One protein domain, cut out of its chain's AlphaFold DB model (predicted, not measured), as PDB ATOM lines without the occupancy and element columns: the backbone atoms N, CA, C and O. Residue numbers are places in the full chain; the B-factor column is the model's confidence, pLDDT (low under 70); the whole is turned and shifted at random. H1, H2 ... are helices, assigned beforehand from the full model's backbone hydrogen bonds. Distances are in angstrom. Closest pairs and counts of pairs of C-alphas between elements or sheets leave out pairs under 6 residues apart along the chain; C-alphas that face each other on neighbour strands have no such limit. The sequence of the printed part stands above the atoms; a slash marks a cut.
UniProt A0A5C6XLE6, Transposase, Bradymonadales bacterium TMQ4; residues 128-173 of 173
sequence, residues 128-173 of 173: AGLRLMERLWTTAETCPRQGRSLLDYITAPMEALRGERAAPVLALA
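Overview. This is residues 128 to 173 of the 173 residues of the protein "Transposase" of Bradymonadales bacterium TMQ4 (UniProt A0A5C6XLE6). Two helices, H1 and H2, meet near H1's end and H2's beginning as an open V, and the unnamed tail, residues 163 to 173, folds back along H2 towards the corner. Residues 128 to 134 of H1 stick out as the V's free arm. The printed part has 46 residues with two named helices, H1 then H2, and no named strand; the class is all helix. It is only just compact, close to loose, with a radius of gyration of the C-alphas of 10.9 A and spans of 28 by 26 by 16 A.

Along the chain. H1, residues 128 to 145, is 26.2 A long and begins at C-alpha 128 (174.775, 149.971, 192.262). H2, residues 150 to 162, is 19.4 A long and ends at C-alpha 162 (174.737, 129.370, 190.665).

Arrangement. H1 touches H2 with residues 139 to 144 alone, and H2 touches H1 with residues 150 to 154 alone. Their closest C-alphas, of Cys 143 and Leu 150, are 5.6 A apart. They run opposite ways at a steep tilt of 51 degrees. O i to N i+4 pairs are within hydrogen-bond range in 12 of 14 cases in H1 and 7 of 9 in H2.

Size, cuts and confidence. The C-alphas farthest apart, of Arg 145 and Glu 164, are 28.5 A apart. The printed part has no cut, and the link from H1 to H2 is tight. Residues 164, 172 and 173 have pLDDT under 70.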
ATOM      1  N   ALA A 128     174.991 151.329 192.755       81.25
ATOM      2  CA  ALA A 128     174.775 149.971 192.262       81.25
ATOM      3  C   ALA A 128     174.030 149.942 190.914       81.25
ATOM      4  O   ALA A 128     174.416 149.209 190.005       81.25
ATOM      5  N   GLY A 129     172.986 150.762 190.756       81.81
ATOM      6  CA  GLY A 129     172.241 150.829 189.499       81.81
ATOM      7  C   GLY A 129     173.035 151.495 188.373       81.81
ATOM      8  O   GLY A 129     172.884 151.109 187.217       81.81
ATOM      9  N   LEU A 130     173.906 152.454 188.697       81.94
ATOM     10  CA  LEU A 130     174.815 153.068 187.726       81.94
ATOM     11  C   LEU A 130     175.840 152.053 187.217       81.94
ATOM     12  O   LEU A 130     175.941 151.875 186.007       81.94
ATOM     13  N   ARG A 131     176.504 151.317 188.120       81.88
ATOM     14  CA  ARG A 131     177.463 150.257 187.756       81.88
ATOM     15  C   ARG A 131     176.810 149.139 186.940       81.88
ATOM     16  O   ARG A 131     177.431 148.593 186.031       81.88
ATOM     17  N   LEU A 132     175.555 148.786 187.239       82.38
ATOM     18  CA  LEU A 132     174.805 147.810 186.441       82.38
ATOM     19  C   LEU A 132     174.583 148.314 185.010       82.38
ATOM     20  O   LEU A 132     174.878 147.594 184.061       82.38
ATOM     21  N   MET A 133     174.081 149.542 184.851       83.00
ATOM     22  CA  MET A 133     173.831 150.119 183.527       83.00
ATOM     23  C   MET A 133     175.124 150.320 182.736       83.00
ATOM     24  O   MET A 133     175.159 149.998 181.554       83.00
ATOM     25  N   GLU A 134     176.188 150.798 183.382       84.25
ATOM     26  CA  GLU A 134     177.530 150.918 182.801       84.25
ATOM     27  C   GLU A 134     177.986 149.587 182.187       84.25
ATOM     28  O   GLU A 134     178.343 149.531 181.009       84.25
ATOM     29  N   ARG A 135     177.888 148.490 182.949       85.38
ATOM     30  CA  ARG A 135     178.261 147.151 182.478       85.38
ATOM     31  C   ARG A 135     177.368 146.663 181.341       85.38
ATOM     32  O   ARG A 135     177.896 146.148 180.365       85.38
ATOM     33  N   LEU A 136     176.049 146.845 181.443       86.38
ATOM     34  CA  LEU A 136     175.101 146.403 180.414       86.38
ATOM     35  C   LEU A 136     175.286 147.139 179.082       86.38
ATOM     36  O   LEU A 136     175.218 146.516 178.028       86.38
ATOM     37  N   TRP A 137     175.534 148.450 179.107       86.94
ATOM     38  CA  TRP A 137     175.796 149.205 177.880       86.94
ATOM     39  C   TRP A 137     177.161 148.870 177.287       86.94
ATOM     40  O   TRP A 137     177.274 148.713 176.074       86.94
ATOM     41  N   THR A 138     178.171 148.668 178.136       84.94
ATOM     42  CA  THR A 138     179.493 148.211 177.690       84.94
ATOM     43  C   THR A 138     179.398 146.851 176.999       84.94
ATOM     44  O   THR A 138     179.953 146.669 175.915       84.94
ATOM     45  N   THR A 139     178.662 145.893 177.571       87.50
ATOM     46  CA  THR A 139     178.472 144.576 176.949       87.50
ATOM     47  C   THR A 139     177.625 144.664 175.686       87.50
ATOM     48  O   THR A 139     177.953 143.991 174.711       87.50
ATOM     49  N   ALA A 140     176.580 145.497 175.667       86.25
ATOM     50  CA  ALA A 140     175.729 145.701 174.493       86.25
ATOM     51  C   ALA A 140     176.488 146.290 173.298       86.25
ATOM     52  O   ALA A 140     176.207 145.909 172.167       86.25
ATOM     53  N   GLU A 141     177.466 147.161 173.545       84.19
ATOM     54  CA  GLU A 141     178.333 147.721 172.503       84.19
ATOM     55  C   GLU A 141     179.440 146.737 172.087       84.19
ATOM     56  O   GLU A 141     179.746 146.578 170.907       84.19
ATOM     57  N   THR A 142     180.040 146.033 173.048       84.62
ATOM     58  CA  THR A 142     181.240 145.219 172.794       84.62
ATOM     59  C   THR A 142     180.917 143.833 172.233       84.62
ATOM     60  O   THR A 142     181.638 143.345 171.364       84.62
ATOM     61  N   CYS A 143     179.840 143.176 172.687       86.94
ATOM     62  CA  CYS A 143     179.509 141.814 172.245       86.94
ATOM     63  C   CYS A 143     179.293 141.724 170.723       86.94
ATOM     64  O   CYS A 143     179.925 140.865 170.105       86.94
ATOM     65  N   PRO A 144     178.514 142.620 170.079       83.44
ATOM     66  CA  PRO A 144     178.358 142.604 168.625       83.44
ATOM     67  C   PRO A 144     179.682 142.793 167.877       83.44
ATOM     68  O   PRO A 144     179.924 142.105 166.889       83.44
ATOM     69  N   ARG A 145     180.578 143.658 168.378       84.19
ATOM     70  CA  ARG A 145     181.907 143.910 167.782       84.19
ATOM     71  C   ARG A 145     182.820 142.683 167.843       84.19
ATOM     72  O   ARG A 145     183.694 142.530 167.002       84.19
ATOM     73  N   GLN A 146     182.585 141.794 168.805       86.88
ATOM     74  CA  GLN A 146     183.293 140.520 168.959       86.88
ATOM     75  C   GLN A 146     182.591 139.338 168.281       86.88
ATOM     76  O   GLN A 146     183.042 138.202 168.433       86.88
ATOM     77  N   GLY A 147     181.462 139.562 167.598       89.50
ATOM     78  CA  GLY A 147     180.639 138.480 167.054       89.50
ATOM     79  C   GLY A 147     180.015 137.586 168.135       89.50
ATOM     80  O   GLY A 147     179.753 136.411 167.886       89.50
ATOM     81  N   ARG A 148     179.806 138.112 169.348       88.56
ATOM     82  CA  ARG A 148     179.233 137.388 170.491       88.56
ATOM     83  C   ARG A 148     177.777 137.785 170.725       88.56
ATOM     84  O   ARG A 148     177.402 138.950 170.589       88.56
ATOM     85  N   SER A 149     176.967 136.821 171.151       92.06
ATOM     86  CA  SER A 149     175.595 137.060 171.606       92.06
ATOM     87  C   SER A 149     175.594 137.811 172.940       92.06
ATOM     88  O   SER A 149     176.182 137.354 173.924       92.06
ATOM     89  N   LEU A 150     174.910 138.959 172.984       89.81
ATOM     90  CA  LEU A 150     174.736 139.734 174.214       89.81
ATOM     91  C   LEU A 150     173.998 138.924 175.286       89.81
ATOM     92  O   LEU A 150     174.398 138.943 176.448       89.81
ATOM     93  N   LEU A 151     172.925 138.226 174.898       91.88
ATOM     94  CA  LEU A 151     172.085 137.471 175.827       91.88
ATOM     95  C   LEU A 151     172.875 136.333 176.481       91.88
ATOM     96  O   LEU A 151     172.816 136.165 177.701       91.88
ATOM     97  N   ASP A 152     173.657 135.604 175.689       91.12
ATOM     98  CA  ASP A 152     174.486 134.509 176.198       91.12
ATOM     99  C   ASP A 152     175.563 135.057 177.137       91.12
ATOM    100  O   ASP A 152     175.778 134.524 178.229       91.12
ATOM    101  N   TYR A 153     176.176 136.187 176.763       90.31
ATOM    102  CA  TYR A 153     177.183 136.844 177.587       90.31
ATOM    103  C   TYR A 153     176.633 137.287 178.949       90.31
ATOM    104  O   TYR A 153     177.291 137.059 179.958       90.31
ATOM    105  N   ILE A 154     175.449 137.907 179.020       90.69
ATOM    106  CA  ILE A 154     174.884 138.357 180.308       90.69
ATOM    107  C   ILE A 154     174.315 137.203 181.143       90.69
ATOM    108  O   ILE A 154     174.201 137.330 182.363       90.69
ATOM    109  N   THR A 155     173.985 136.073 180.510       91.00
ATOM    110  CA  THR A 155     173.438 134.890 181.191       91.00
ATOM    111  C   THR A 155     174.529 134.047 181.842       91.00
ATOM    112  O   THR A 155     174.363 133.604 182.981       91.00
ATOM    113  N   ALA A 156     175.682 133.906 181.192       89.31
ATOM    114  CA  ALA A 156     176.808 133.123 181.696       89.31
ATOM    115  C   ALA A 156     177.286 133.511 183.124       89.31
ATOM    116  O   ALA A 156     177.488 132.605 183.933       89.31
ATOM    117  N   PRO A 157     177.403 134.797 183.520       87.50
ATOM    118  CA  PRO A 157     177.713 135.187 184.896       87.50
ATOM    119  C   PRO A 157     176.651 134.742 185.907       87.50
ATOM    120  O   PRO A 157     176.987 134.388 187.033       87.50
ATOM    121  N   MET A 158     175.370 134.743 185.523       87.44
ATOM    122  CA  MET A 158     174.283 134.297 186.402       87.44
ATOM    123  C   MET A 158     174.329 132.785 186.629       87.44
ATOM    124  O   MET A 158     173.997 132.310 187.714       87.44
ATOM    125  N   GLU A 159     174.736 132.019 185.619       88.00
ATOM    126  CA  GLU A 159     174.967 130.580 185.751       88.00
ATOM    127  C   GLU A 159     176.219 130.271 186.571       88.00
ATOM    128  O   GLU A 159     176.167 129.410 187.445       88.00
ATOM    129  N   ALA A 160     177.305 131.010 186.338       87.75
ATOM    130  CA  ALA A 160     178.547 130.935 187.104       87.75
ATOM    131  C   ALA A 160     178.355 131.297 188.587       87.75
ATOM    132  O   ALA A 160     179.017 130.748 189.460       87.75
ATOM    133  N   LEU A 161     177.409 132.188 188.896       86.19
ATOM    134  CA  LEU A 161     177.028 132.473 190.278       86.19
ATOM    135  C   LEU A 161     176.304 131.286 190.940       86.19
ATOM    136  O   LEU A 161     176.391 131.117 192.151       86.19
ATOM    137  N   ARG A 162     175.560 130.487 190.163       85.88
ATOM    138  CA  ARG A 162     174.737 129.370 190.665       85.88
ATOM    139  C   ARG A 162     175.473 128.036 190.744       85.88
ATOM    140  O   ARG A 162     175.065 127.176 191.515       85.88
ATOM    141  N   GLY A 163     176.513 127.837 189.948       78.94
ATOM    142  CA  GLY A 163     177.393 126.677 190.033       78.94
ATOM    143  C   GLY A 163     178.816 127.152 189.844       78.94
ATOM    144  O   GLY A 163     179.009 128.010 188.999       78.94
ATOM    145  N   GLU A 164     179.764 126.616 190.616       69.56
ATOM    146  CA  GLU A 164     181.179 127.017 190.766       69.56
ATOM    147  C   GLU A 164     181.994 127.085 189.448       69.56
ATOM    148  O   GLU A 164     183.005 126.415 189.258       69.56
ATOM    149  N   ARG A 165     181.544 127.891 188.492       76.56
ATOM    150  CA  ARG A 165     182.143 128.137 187.186       76.56
ATOM    151  C   ARG A 165     182.693 129.556 187.168       76.56
ATOM    152  O   ARG A 165     182.193 130.448 187.844       76.56
ATOM    153  N   ALA A 166     183.730 129.771 186.368       80.31
ATOM    154  CA  ALA A 166     184.278 131.102 186.163       80.31
ATOM    155  C   ALA A 166     183.314 131.960 185.325       80.31
ATOM    156  O   ALA A 166     182.757 131.490 184.330       80.31
ATOM    157  N   ALA A 167     183.132 133.224 185.714       81.75
ATOM    158  CA  ALA A 167     182.366 134.185 184.926       81.75
ATOM    159  C   ALA A 167     183.118 134.547 183.628       81.75
ATOM    160  O   ALA A 167     184.351 134.624 183.636       81.75
ATOM    161  N   PRO A 168     182.405 134.797 182.516       82.94
ATOM    162  CA  PRO A 168     183.037 135.218 181.274       82.94
ATOM    163  C   PRO A 168     183.701 136.588 181.437       82.94
ATOM    164  O   PRO A 168     183.183 137.479 182.112       82.94
ATOM    165  N   VAL A 169     184.840 136.759 180.769       84.19
ATOM    166  CA  VAL A 169     185.553 138.037 180.693       84.19
ATOM    167  C   VAL A 169     185.208 138.724 179.374       84.19
ATOM    168  O   VAL A 169     185.309 138.124 178.297       84.19
ATOM    169  N   LEU A 170     184.828 139.999 179.456       79.94
ATOM    170  CA  LEU A 170     184.759 140.887 178.302       79.94
ATOM    171  C   LEU A 170     186.164 141.443 178.055       79.94
ATOM    172  O   LEU A 170     186.594 142.370 178.737       79.94
ATOM    173  N   ALA A 171     186.904 140.837 177.128       74.50
ATOM    174  CA  ALA A 171     188.145 141.434 176.639       74.50
ATOM    175  C   ALA A 171     187.810 142.677 175.799       74.50
ATOM    176  O   ALA A 171     186.713 142.759 175.255       74.50
ATOM    177  N   LEU A 172     188.728 143.629 175.676       62.94
ATOM    178  CA  LEU A 172     188.634 144.663 174.645       62.94
ATOM    179  C   LEU A 172     189.282 144.089 173.380       62.94
ATOM    180  O   LEU A 172     190.356 143.494 173.474       62.94
ATOM    181  N   ALA A 173     188.562 144.156 172.260       51.50
ATOM    182  CA  ALA A 173     189.029 143.664 170.964       51.50
ATOM    183  C   ALA A 173     189.957 144.680 170.296       51.50
ATOM    184  O   ALA A 173     189.704 145.892 170.492       51.50
TER     185      ALA A 173